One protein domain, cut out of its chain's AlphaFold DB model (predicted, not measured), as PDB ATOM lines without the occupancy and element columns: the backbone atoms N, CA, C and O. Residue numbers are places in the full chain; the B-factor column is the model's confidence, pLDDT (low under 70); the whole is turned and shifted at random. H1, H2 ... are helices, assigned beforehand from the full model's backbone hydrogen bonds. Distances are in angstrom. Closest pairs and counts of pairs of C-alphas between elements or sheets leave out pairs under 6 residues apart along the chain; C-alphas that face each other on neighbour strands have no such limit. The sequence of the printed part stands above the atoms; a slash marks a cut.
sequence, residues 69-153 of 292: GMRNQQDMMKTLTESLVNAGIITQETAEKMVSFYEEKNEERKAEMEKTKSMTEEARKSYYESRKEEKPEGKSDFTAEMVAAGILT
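Overview. This is residues 69 to 153 of the 292 residues of an uncharacterized protein of Geosporobacter ferrireducens (UniProt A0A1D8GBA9). One long helix, H2, makes the spine of an open, elongated structure; H1 folds back beside its first part as a helical hairpin, and beyond the other end of H2 the chain turns back through H3 and a loose stretch to the short helix H4 near the first part of H2. Residues 129 to 141, of which 129 to 131 belong to H3, stand free, and H2, H3, this stretch and H4 frame a hollow. The printed part has 85 residues with four named helices, in the order H1, H2, H3, H4, and no named strand; the class is all helix. The whole is loose, with a radius of gyration of the C-alphas of 15.8 A, and spans 49 by 26 by 15 A.

Along the chain. H2, residues 92 to 117, is the longest helix, 37.3 A from C-alpha 92 at (-40.101, -28.732, 45.056) to C-alpha 117 at (-33.063, 6.512, 34.942). Before it comes H1, residues 69 to 86, 25.9 A long, which begins with C-alpha 69 at (-46.243, -4.550, 39.933). After H2 come H3, residues 121 to 131, 15.4 A long, and H4, residues 142 to 148, which ends with C-alpha 148 at (-28.155, -22.844, 30.886).

Arrangement. H2 and H1 form a helical hairpin and touch, with the C-alphas of Thr 81 and Ala 95 the closest at 5.3 A. They run opposite ways at a shallow tilt of 19 degrees, and H2 touches H1 with residues 92 to 103 alone. H3 is close to H2 but not clearly touching; their closest C-alphas are those of Thr 116 and Arg 124, 6.1 A apart. H2 and H3 run opposite ways at a steep tilt of 38 degrees. H4 is also close to H2 but not clearly touching, with the C-alphas of Met 98 and Met 146 the closest at 7.4 A. The tilt of H2 and H4 is steep at 68 degrees, only just short of about perpendicular. H1 is apart from H3 and from H4, and H3 and H4 are apart. In H1, H2, H3 and H4, every O i to N i+4 pair is within hydrogen-bond range.

Size, cuts and confidence. The two C-alphas farthest apart are those of Gly 88 and Glu 122, at 49.3 A. The printed part, residues 69 to 153, has no cut. The links H1 to H2, of 5 residues, and H2 to H3, of 3 residues, are tight; the link H3 to H4, of 10 residues, is short. The mean pLDDT of the printed part is 82.9, and residues 69 to 73 and 132 to 140 are under 70.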
ATOM      1  N   GLY A  69     -46.465  -3.821  41.188       52.44
ATOM      2  CA  GLY A  69     -46.243  -4.550  39.933       52.44
ATOM      3  C   GLY A  69     -45.199  -5.666  40.055       52.44
ATOM      4  O   GLY A  69     -45.373  -6.736  39.475       52.44
ATOM      5  N   MET A  70     -44.151  -5.454  40.861       49.84
ATOM      6  CA  MET A  70     -43.126  -6.474  41.134       49.84
ATOM      7  C   MET A  70     -43.634  -7.574  42.073       49.84
ATOM      8  O   MET A  70     -43.353  -8.750  41.843       49.84
ATOM      9  N   ARG A  71     -44.430  -7.211  43.085       54.19
ATOM     10  CA  ARG A  71     -45.061  -8.168  44.005       54.19
ATOM     11  C   ARG A  71     -46.002  -9.122  43.262       54.19
ATOM     12  O   ARG A  71     -45.898 -10.332  43.425       54.19
ATOM     13  N   ASN A  72     -46.786  -8.592  42.320       64.94
ATOM     14  CA  ASN A  72     -47.608  -9.405  41.421       64.94
ATOM     15  C   ASN A  72     -46.776 -10.361  40.550       64.94
ATOM     16  O   ASN A  72     -47.234 -11.451  40.223       64.94
ATOM     17  N   GLN A  73     -45.552  -9.988  40.168       67.00
ATOM     18  CA  GLN A  73     -44.686 -10.825  39.333       67.00
ATOM     19  C   GLN A  73     -44.075 -12.001  40.114       67.00
ATOM     20  O   GLN A  73     -43.979 -13.108  39.585       67.00
ATOM     21  N   GLN A  74     -43.712 -11.775  41.378       71.44
ATOM     22  CA  GLN A  74     -43.227 -12.811  42.293       71.44
ATOM     23  C   GLN A  74     -44.348 -13.791  42.665       71.44
ATOM     24  O   GLN A  74     -44.160 -15.005  42.581       71.44
ATOM     25  N   ASP A  75     -45.543 -13.272  42.960       79.56
ATOM     26  CA  ASP A  75     -46.731 -14.086  43.238       79.56
ATOM     27  C   ASP A  75     -47.136 -14.933  42.016       79.56
ATOM     28  O   ASP A  75     -47.474 -16.112  42.154       79.56
ATOM     29  N   MET A  76     -47.024 -14.381  40.799       80.12
ATOM     30  CA  MET A  76     -47.243 -15.137  39.560       80.12
ATOM     31  C   MET A  76     -46.237 -16.278  39.383       80.12
ATOM     32  O   MET A  76     -46.644 -17.386  39.033       80.12
ATOM     33  N   MET A  77     -44.945 -16.039  39.632       85.00
ATOM     34  CA  MET A  77     -43.933 -17.094  39.510       85.00
ATOM     35  C   MET A  77     -44.109 -18.186  40.553       85.00
ATOM     36  O   MET A  77     -43.996 -19.360  40.215       85.00
ATOM     37  N   LYS A  78     -44.457 -17.817  41.787       86.75
ATOM     38  CA  LYS A  78     -44.754 -18.780  42.845       86.75
ATOM     39  C   LYS A  78     -45.968 -19.647  42.499       86.75
ATOM     40  O   LYS A  78     -45.902 -20.867  42.578       86.75
ATOM     41  N   THR A  79     -47.040 -19.028  42.006       89.56
ATOM     42  CA  THR A  79     -48.239 -19.751  41.552       89.56
ATOM     43  C   THR A  79     -47.922 -20.701  40.391       89.56
ATOM     44  O   THR A  79     -48.433 -21.823  40.324       89.56
ATOM     45  N   LEU A  80     -47.067 -20.267  39.456       89.25
ATOM     46  CA  LEU A  80     -46.626 -21.095  38.337       89.25
ATOM     47  C   LEU A  80     -45.826 -22.304  38.828       89.25
ATOM     48  O   LEU A  80     -46.133 -23.423  38.425       89.25
ATOM     49  N   THR A  81     -44.823 -22.106  39.685       92.88
ATOM     50  CA  THR A  81     -43.982 -23.211  40.160       92.88
ATOM     51  C   THR A  81     -44.767 -24.193  41.025       92.88
ATOM     52  O   THR A  81     -44.617 -25.394  40.828       92.88
ATOM     53  N   GLU A  82     -45.686 -23.725  41.873       94.06
ATOM     54  CA  GLU A  82     -46.632 -24.584  42.603       94.06
ATOM     55  C   GLU A  82     -47.469 -25.446  41.645       94.06
ATOM     56  O   GLU A  82     -47.608 -26.655  41.835       94.06
ATOM     57  N   SER A  83     -47.974 -24.849  40.562       93.31
ATOM     58  CA  SER A  83     -48.730 -25.576  39.538       93.31
ATOM     59  C   SER A  83     -47.880 -26.637  38.827       93.31
ATOM     60  O   SER A  83     -48.362 -27.737  38.565       93.31
ATOM     61  N   LEU A  84     -46.612 -26.334  38.541       95.50
ATOM     62  CA  LEU A  84     -45.678 -27.262  37.896       95.50
ATOM     63  C   LEU A  84     -45.258 -28.415  38.822       95.50
ATOM     64  O   LEU A  84     -45.093 -29.540  38.348       95.50
ATOM     65  N   VAL A  85     -45.115 -28.155  40.127       97.12
ATOM     66  CA  VAL A  85     -44.872 -29.188  41.148       97.12
ATOM     67  C   VAL A  85     -46.081 -30.107  41.271       97.12
ATOM     68  O   VAL A  85     -45.933 -31.324  41.220       97.12
ATOM     69  N   ASN A  86     -47.287 -29.540  41.358       95.88
ATOM     70  CA  ASN A  86     -48.527 -30.316  41.426       95.88
ATOM     71  C   ASN A  86     -48.745 -31.177  40.173       95.88
ATOM     72  O   ASN A  86     -49.259 -32.288  40.269       95.88
ATOM     73  N   ALA A  87     -48.318 -30.689  39.004       93.50
ATOM     74  CA  ALA A  87     -48.320 -31.447  37.755       93.50
ATOM     75  C   ALA A  87     -47.195 -32.503  37.669       93.50
ATOM     76  O   ALA A  87     -47.136 -33.252  36.696       93.50
ATOM     77  N   GLY A  88     -46.290 -32.563  38.651       94.69
ATOM     78  CA  GLY A  88     -45.159 -33.494  38.679       94.69
ATOM     79  C   GLY A  88     -44.076 -33.201  37.636       94.69
ATOM     80  O   GLY A  88     -43.231 -34.055  37.380       94.69
ATOM     81  N   ILE A  89     -44.092 -32.014  37.021       96.06
ATOM     82  CA  ILE A  89     -43.141 -31.621  35.970       96.06
ATOM     83  C   ILE A  89     -41.785 -31.262  36.584       96.06
ATOM     84  O   ILE A  89     -40.728 -31.560  36.025       96.06
ATOM     85  N   ILE A  90     -41.813 -30.628  37.753       96.62
ATOM     86  CA  ILE A  90     -40.624 -30.257  38.515       96.62
ATOM     87  C   ILE A  90     -40.748 -30.736  39.958       96.62
ATOM     88  O   ILE A  90     -41.836 -31.018  40.454       96.62
ATOM     89  N   THR A  91     -39.611 -30.813  40.641       97.00
ATOM     90  CA  THR A  91     -39.581 -31.070  42.082       97.00
ATOM     91  C   THR A  91     -39.752 -29.769  42.862       97.00
ATOM     92  O   THR A  91     -39.532 -28.682  42.323       97.00
ATOM     93  N   GLN A  92     -40.072 -29.881  44.151       95.75
ATOM     94  CA  GLN A  92     -40.101 -28.732  45.056       95.75
ATOM     95  C   GLN A  92     -38.740 -28.014  45.118       95.75
ATOM     96  O   GLN A  92     -38.681 -26.791  45.078       95.75
ATOM     97  N   GLU A  93     -37.638 -28.768  45.123       95.75
ATOM     98  CA  GLU A  93     -36.286 -28.199  45.115       95.75
ATOM     99  C   GLU A  93     -36.014 -27.400  43.827       95.75
ATOM    100  O   GLU A  93     -35.448 -26.306  43.856       95.75
ATOM    101  N   THR A  94     -36.450 -27.922  42.677       95.19
ATOM    102  CA  THR A  94     -36.364 -27.213  41.394       95.19
ATOM    103  C   THR A  94     -37.218 -25.943  41.409       95.19
ATOM    104  O   THR A  94     -36.758 -24.900  40.951       95.19
ATOM    105  N   ALA A  95     -38.432 -26.005  41.962       95.25
ATOM    106  CA  ALA A  95     -39.323 -24.855  42.094       95.25
ATOM    107  C   ALA A  95     -38.698 -23.725  42.925       95.25
ATOM    108  O   ALA A  95     -38.744 -22.568  42.513       95.25
ATOM    109  N   GLU A  96     -38.067 -24.055  44.051       95.12
ATOM    110  CA  GLU A  96     -37.372 -23.081  44.899       95.12
ATOM    111  C   GLU A  96     -36.203 -22.423  44.160       95.12
ATOM    112  O   GLU A  96     -36.087 -21.197  44.157       95.12
ATOM    113  N   LYS A  97     -35.394 -23.207  43.436       95.00
ATOM    114  CA  LYS A  97     -34.307 -22.675  42.596       95.00
ATOM    115  C   LYS A  97     -34.820 -21.738  41.500       95.00
ATOM    116  O   LYS A  97     -34.199 -20.709  41.246       95.00
ATOM    117  N   MET A  98     -35.952 -22.060  40.871       93.31
ATOM    118  CA  MET A  98     -36.577 -21.193  39.865       93.31
ATOM    119  C   MET A  98     -37.052 -19.864  40.462       93.31
ATOM    120  O   MET A  98     -36.863 -18.823  39.833       93.31
ATOM    121  N   VAL A  99     -37.662 -19.888  41.652       91.94
ATOM    122  CA  VAL A  99     -38.113 -18.671  42.345       91.94
ATOM    123  C   VAL A  99     -36.917 -17.783  42.685       91.94
ATOM    124  O   VAL A  99     -36.915 -16.617  42.298       91.94
ATOM    125  N   SER A 100     -35.865 -18.341  43.290       91.81
ATOM    126  CA  SER A 100     -34.651 -17.587  43.629       91.81
ATOM    127  C   SER A 100     -33.968 -16.990  42.396       91.81
ATOM    128  O   SER A 100     -33.602 -15.818  42.397       91.81
ATOM    129  N   PHE A 101     -33.851 -17.763  41.310       91.50
ATOM    130  CA  PHE A 101     -33.295 -17.268  40.047       91.50
ATOM    131  C   PHE A 101     -34.099 -16.088  39.489       91.50
ATOM    132  O   PHE A 101     -33.544 -15.127  38.956       91.50
ATOM    133  N   TYR A 102     -35.425 -16.142  39.617       87.38
ATOM    134  CA  TYR A 102     -36.293 -15.065  39.164       87.38
ATOM    135  C   TYR A 102     -36.162 -13.797  40.014       87.38
ATOM    136  O   TYR A 102     -36.189 -12.688  39.475       87.38
ATOM    137  N   GLU A 103     -36.020 -13.950  41.330       87.75
ATOM    138  CA  GLU A 103     -35.777 -12.844  42.258       87.75
ATOM    139  C   GLU A 103     -34.460 -12.135  41.930       87.75
ATOM    140  O   GLU A 103     -34.467 -10.923  41.708       87.75
ATOM    141  N   GLU A 104     -33.372 -12.891  41.755       88.94
ATOM    142  CA  GLU A 104     -32.063 -12.360  41.355       88.94
ATOM    143  C   GLU A 104     -32.149 -11.587  40.027       88.94
ATOM    144  O   GLU A 104     -31.742 -10.425  39.936       88.94
ATOM    145  N   LYS A 105     -32.780 -12.171  39.000       86.00
ATOM    146  CA  LYS A 105     -32.963 -11.512  37.694       86.00
ATOM    147  C   LYS A 105     -33.809 -10.241  37.773       86.00
ATOM    148  O   LYS A 105     -33.602  -9.301  36.998       86.00
ATOM    149  N   ASN A 106     -34.778 -10.186  38.681       82.50
ATOM    150  CA  ASN A 106     -35.572  -8.981  38.898       82.50
ATOM    151  C   ASN A 106     -34.773  -7.889  39.613       82.50
ATOM    152  O   ASN A 106     -34.915  -6.717  39.252       82.50
ATOM    153  N   GLU A 107     -33.924  -8.246  40.576       86.31
ATOM    154  CA  GLU A 107     -33.014  -7.304  41.230       86.31
ATOM    155  C   GLU A 107     -32.005  -6.719  40.237       86.31
ATOM    156  O   GLU A 107     -31.848  -5.495  40.180       86.31
ATOM    157  N   GLU A 108     -31.415  -7.552  39.372       84.62
ATOM    158  CA  GLU A 108     -30.547  -7.106  38.274       84.62
ATOM    159  C   GLU A 108     -31.270  -6.105  37.362       84.62
ATOM    160  O   GLU A 108     -30.758  -5.016  37.081       84.62
ATOM    161  N   ARG A 109     -32.499  -6.432  36.934       81.19
ATOM    162  CA  ARG A 109     -33.308  -5.550  36.078       81.19
ATOM    163  C   ARG A 109     -33.650  -4.236  36.780       81.19
ATOM    164  O   ARG A 109     -33.671  -3.184  36.140       81.19
ATOM    165  N   LYS A 110     -33.930  -4.273  38.082       83.00
ATOM    166  CA  LYS A 110     -34.221  -3.078  38.881       83.00
ATOM    167  C   LYS A 110     -32.987  -2.187  38.999       83.00
ATOM    168  O   LYS A 110     -33.098  -0.983  38.780       83.00
ATOM    169  N   ALA A 111     -31.820  -2.763  39.271       85.12
ATOM    170  CA  ALA A 111     -30.558  -2.030  39.302       85.12
ATOM    171  C   ALA A 111     -30.223  -1.419  37.928       85.12
ATOM    172  O   ALA A 111     -29.831  -0.254  37.848       85.12
ATOM    173  N   GLU A 112     -30.444  -2.159  36.837       81.75
ATOM    174  CA  GLU A 112     -30.294  -1.655  35.466       81.75
ATOM    175  C   GLU A 112     -31.259  -0.493  35.175       81.75
ATOM    176  O   GLU A 112     -30.874   0.525  34.591       81.75
ATOM    177  N   MET A 113     -32.507  -0.596  35.633       80.81
ATOM    178  CA  MET A 113     -33.493   0.471  35.492       80.81
ATOM    179  C   MET A 113     -33.084   1.732  36.267       80.81
ATOM    180  O   MET A 113     -33.131   2.826  35.713       80.81
ATOM    181  N   GLU A 114     -32.649   1.608  37.522       86.06
ATOM    182  CA  GLU A 114     -32.167   2.753  38.310       86.06
ATOM    183  C   GLU A 114     -30.938   3.406  37.665       86.06
ATOM    184  O   GLU A 114     -30.870   4.632  37.523       86.06
ATOM    185  N   LYS A 115     -30.009   2.589  37.159       83.56
ATOM    186  CA  LYS A 115     -28.844   3.073  36.417       83.56
ATOM    187  C   LYS A 115     -29.265   3.889  35.192       83.56
ATOM    188  O   LYS A 115     -28.780   5.002  35.009       83.56
ATOM    189  N   THR A 116     -30.195   3.384  34.384       81.81
ATOM    190  CA  THR A 116     -30.649   4.065  33.157       81.81
ATOM    191  C   THR A 116     -31.549   5.277  33.413       81.81
ATOM    192  O   THR A 116     -31.546   6.211  32.603       81.81
ATOM    193  N   LYS A 117     -32.281   5.330  34.533       83.12
ATOM    194  CA  LYS A 117     -33.063   6.512  34.942       83.12
ATOM    195  C   LYS A 117     -32.177   7.734  35.171       83.12
ATOM    196  O   LYS A 117     -32.552   8.825  34.759       83.12
ATOM    197  N   SER A 118     -31.001   7.529  35.766       83.06
ATOM    198  CA  SER A 118     -30.034   8.593  36.071       83.06
ATOM    199  C   SER A 118     -29.257   9.122  34.852       83.06
ATOM    200  O   SER A 118     -28.585  10.147  34.947       83.06
ATOM    201  N   MET A 119     -29.356   8.454  33.696       86.94
ATOM    202  CA  MET A 119     -28.672   8.839  32.455       86.94
ATOM    203  C   MET A 119     -29.431   9.913  31.663       86.94
ATOM    204  O   MET A 119     -30.665   9.924  31.636       86.94
ATOM    205  N   THR A 120     -28.689  10.758  30.939       89.19
ATOM    206  CA  THR A 120     -29.247  11.640  29.899       89.19
ATOM    207  C   THR A 120     -29.808  10.820  28.735       89.19
ATOM    208  O   THR A 120     -29.472   9.649  28.565       89.19
ATOM    209  N   GLU A 121     -30.666  11.423  27.914       83.44
ATOM    210  CA  GLU A 121     -31.304  10.735  26.786       83.44
ATOM    211  C   GLU A 121     -30.283  10.194  25.768       83.44
ATOM    212  O   GLU A 121     -30.383   9.042  25.347       83.44
ATOM    213  N   GLU A 122     -29.240  10.971  25.462       84.94
ATOM    214  CA  GLU A 122     -28.136  10.556  24.585       84.94
ATOM    215  C   GLU A 122     -27.315   9.405  25.187       84.94
ATOM    216  O   GLU A 122     -27.026   8.422  24.503       84.94
ATOM    217  N   ALA A 123     -27.003   9.474  26.486       84.62
ATOM    218  CA  ALA A 123     -26.279   8.410  27.180       84.62
ATOM    219  C   ALA A 123     -27.113   7.123  27.282       84.62
ATOM    220  O   ALA A 123     -26.590   6.024  27.109       84.62
ATOM    221  N   ARG A 124     -28.425   7.250  27.506       86.38
ATOM    222  CA  ARG A 124     -29.363   6.125  27.541       86.38
ATOM    223  C   ARG A 124     -29.491   5.467  26.168       86.38
ATOM    224  O   ARG A 124     -29.512   4.241  26.087       86.38
ATOM    225  N   LYS A 125     -29.550   6.257  25.092       84.94
ATOM    226  CA  LYS A 125     -29.566   5.741  23.718       84.94
ATOM    227  C   LYS A 125     -28.296   4.943  23.418       84.94
ATOM    228  O   LYS A 125     -28.401   3.793  23.002       84.94
ATOM    229  N   SER A 126     -27.126   5.505  23.726       85.25
ATOM    230  CA  SER A 126     -25.843   4.816  23.548       85.25
ATOM    231  C   SER A 126     -25.743   3.534  24.389       85.25
ATOM    232  O   SER A 126     -25.284   2.512  23.887       85.25
ATOM    233  N   TYR A 127     -26.252   3.547  25.629       84.56
ATOM    234  CA  TYR A 127     -26.302   2.371  26.507       84.56
ATOM    235  C   TYR A 127     -27.131   1.215  25.928       84.56
ATOM    236  O   TYR A 127     -26.733   0.056  26.023       84.56
ATOM    237  N   TYR A 128     -28.288   1.508  25.331       82.81
ATOM    238  CA  TYR A 128     -29.111   0.466  24.714       82.81
ATOM    239  C   TYR A 128     -28.567   0.005  23.361       82.81
ATOM    240  O   TYR A 128     -28.733  -1.164  23.024       82.81
ATOM    241  N   GLU A 129     -27.920   0.886  22.596       83.69
ATOM    242  CA  GLU A 129     -27.259   0.517  21.341       83.69
ATOM    243  C   GLU A 129     -26.088  -0.441  21.583       83.69
ATOM    244  O   GLU A 129     -26.022  -1.467  20.914       83.69
ATOM    245  N   SER A 130     -25.242  -0.195  22.589       82.00
ATOM    246  CA  SER A 130     -24.148  -1.120  22.921       82.00
ATOM    247  C   SER A 130     -24.638  -2.462  23.471       82.00
ATOM    248  O   SER A 130     -24.014  -3.492  23.242       82.00
ATOM    249  N   ARG A 131     -25.793  -2.488  24.150       76.81
ATOM    250  CA  ARG A 131     -26.402  -3.729  24.659       76.81
ATOM    251  C   ARG A 131     -27.187  -4.539  23.634       76.81
ATOM    252  O   ARG A 131     -27.537  -5.681  23.935       76.81
ATOM    253  N   LYS A 132     -27.477  -3.994  22.449       68.56
ATOM    254  CA  LYS A 132     -28.114  -4.770  21.373       68.56
ATOM    255  C   LYS A 132     -27.226  -5.909  20.878       68.56
ATOM    256  O   LYS A 132     -27.761  -6.924  20.464       68.56
ATOM    257  N   GLU A 133     -25.908  -5.750  20.948       59.19
ATOM    258  CA  GLU A 133     -24.946  -6.773  20.519       59.19
ATOM    259  C   GLU A 133     -24.737  -7.870  21.582       59.19
ATOM    260  O   GLU A 133     -24.349  -8.986  21.250       59.19
ATOM    261  N   GLU A 134     -25.027  -7.577  22.857       60.38
ATOM    262  CA  GLU A 134     -24.839  -8.506  23.987       60.38
ATOM    263  C   GLU A 134     -26.060  -9.390  24.277       60.38
ATOM    264  O   GLU A 134     -25.926 -10.448  24.891       60.38
ATOM    265  N   LYS A 135     -27.265  -8.968  23.872       56.19
ATOM    266  CA  LYS A 135     -28.478  -9.777  24.024       56.19
ATOM    267  C   LYS A 135     -28.794 -10.467  22.698       56.19
ATOM    268  O   LYS A 135     -28.847  -9.776  21.684       56.19
ATOM    269  N   PRO A 136     -29.057 -11.788  22.680       48.34
ATOM    270  CA  PRO A 136     -29.613 -12.415  21.489       48.34
ATOM    271  C   PRO A 136     -30.888 -11.664  21.085       48.34
ATOM    272  O   PRO A 136     -31.668 -11.260  21.953       48.34
ATOM    273  N   GLU A 137     -31.078 -11.433  19.786       40.56
ATOM    274  CA  GLU A 137     -32.263 -10.764  19.245       40.56
ATOM    275  C   GLU A 137     -33.522 -11.562  19.622       40.56
ATOM    276  O   GLU A 137     -33.898 -12.532  18.971       40.56
ATOM    277  N   GLY A 138     -34.156 -11.196  20.736       48.38
ATOM    278  CA  GLY A 138     -35.302 -11.915  21.278       48.38
ATOM    279  C   GLY A 138     -35.643 -11.468  22.695       48.38
ATOM    280  O   GLY A 138     -34.802 -10.971  23.443       48.38
ATOM    281  N   LYS A 139     -36.914 -11.623  23.087       50.84
ATOM    282  CA  LYS A 139     -37.301 -11.534  24.505       50.84
ATOM    283  C   LYS A 139     -36.487 -12.589  25.266       50.84
ATOM    284  O   LYS A 139     -36.403 -13.711  24.783       50.84
ATOM    285  N   SER A 140     -35.910 -12.240  26.419       56.41
ATOM    286  CA  SER A 140     -35.167 -13.186  27.266       56.41
ATOM    287  C   SER A 140     -36.016 -14.433  27.523       56.41
ATOM    288  O   SER A 140     -37.055 -14.344  28.188       56.41
ATOM    289  N   ASP A 141     -35.607 -15.574  26.974       77.12
ATOM    290  CA  ASP A 141     -36.249 -16.850  27.262       77.12
ATOM    291  C   ASP A 141     -35.742 -17.336  28.620       77.12
ATOM    292  O   ASP A 141     -34.706 -17.990  28.733       77.12
ATOM    293  N   PHE A 142     -36.482 -16.975  29.669       82.06
ATOM    294  CA  PHE A 142     -36.195 -17.380  31.044       82.06
ATOM    295  C   PHE A 142     -36.040 -18.894  31.189       82.06
ATOM    296  O   PHE A 142     -35.264 -19.350  32.023       82.06
ATOM    297  N   THR A 143     -36.746 -19.674  30.369       87.00
ATOM    298  CA  THR A 143     -36.644 -21.134  30.382       87.00
ATOM    299  C   THR A 143     -35.280 -21.572  29.862       87.00
ATOM    300  O   THR A 143     -34.626 -22.400  30.492       87.00
ATOM    301  N   ALA A 144     -34.815 -20.971  28.762       87.31
ATOM    302  CA  ALA A 144     -33.488 -21.232  28.210       87.31
ATOM    303  C   ALA A 144     -32.370 -20.794  29.170       87.31
ATOM    304  O   ALA A 144     -31.404 -21.532  29.363       87.31
ATOM    305  N   GLU A 145     -32.517 -19.640  29.829       89.12
ATOM    306  CA  GLU A 145     -31.567 -19.187  30.853       89.12
ATOM    307  C   GLU A 145     -31.514 -20.149  32.051       89.12
ATOM    308  O   GLU A 145     -30.429 -20.481  32.524       89.12
ATOM    309  N   MET A 146     -32.660 -20.663  32.510       92.19
ATOM    310  CA  MET A 146     -32.720 -21.646  33.599       92.19
ATOM    311  C   MET A 146     -32.124 -23.006  33.208       92.19
ATOM    312  O   MET A 146     -31.544 -23.679  34.062       92.19
ATOM    313  N   VAL A 147     -32.228 -23.414  31.938       92.81
ATOM    314  CA  VAL A 147     -31.525 -24.604  31.423       92.81
ATOM    315  C   VAL A 147     -30.017 -24.367  31.402       92.81
ATOM    316  O   VAL A 147     -29.261 -25.201  31.892       92.81
ATOM    317  N   ALA A 148     -29.571 -23.211  30.901       91.38
ATOM    318  CA  ALA A 148     -28.155 -22.844  30.886       91.38
ATOM    319  C   ALA A 148     -27.561 -22.749  32.304       91.38
ATOM    320  O   ALA A 148     -26.420 -23.150  32.524       91.38
ATOM    321  N   ALA A 149     -28.350 -22.282  33.276       91.38
ATOM    322  CA  ALA A 149     -27.996 -22.253  34.693       91.38
ATOM    323  C   ALA A 149     -28.053 -23.638  35.375       91.38
ATOM    324  O   ALA A 149     -27.721 -23.755  36.553       91.38
ATOM    325  N   GLY A 150     -28.490 -24.689  34.669       93.19
ATOM    326  CA  GLY A 150     -28.619 -26.046  35.208       93.19
ATOM    327  C   GLY A 150     -29.737 -26.208  36.243       93.19
ATOM    328  O   GLY A 150     -29.766 -27.204  36.965       93.19
ATOM    329  N   ILE A 151     -30.652 -25.241  36.335       95.81
ATOM    330  CA  ILE A 151     -31.829 -25.300  37.212       95.81
ATOM    331  C   ILE A 151     -32.866 -26.250  36.616       95.81
ATOM    332  O   ILE A 151     -33.484 -27.032  37.339       95.81
ATOM    333  N   LEU A 152     -33.036 -26.186  35.296       95.56
ATOM    334  CA  LEU A 152     -33.920 -27.056  34.533       95.56
ATOM    335  C   LEU A 152     -33.115 -27.988  33.635       95.56
ATOM    336  O   LEU A 152     -32.100 -27.613  33.051       95.56
ATOM    337  N   THR A 153     -33.624 -29.199  33.460       95.69
ATOM    338  CA  THR A 153     -33.227 -30.050  32.335       95.69
ATOM    339  C   THR A 153     -33.969 -29.632  31.066       95.69
ATOM    340  O   THR A 153     -35.057 -29.057  31.128       95.69
TER     341      THR A 153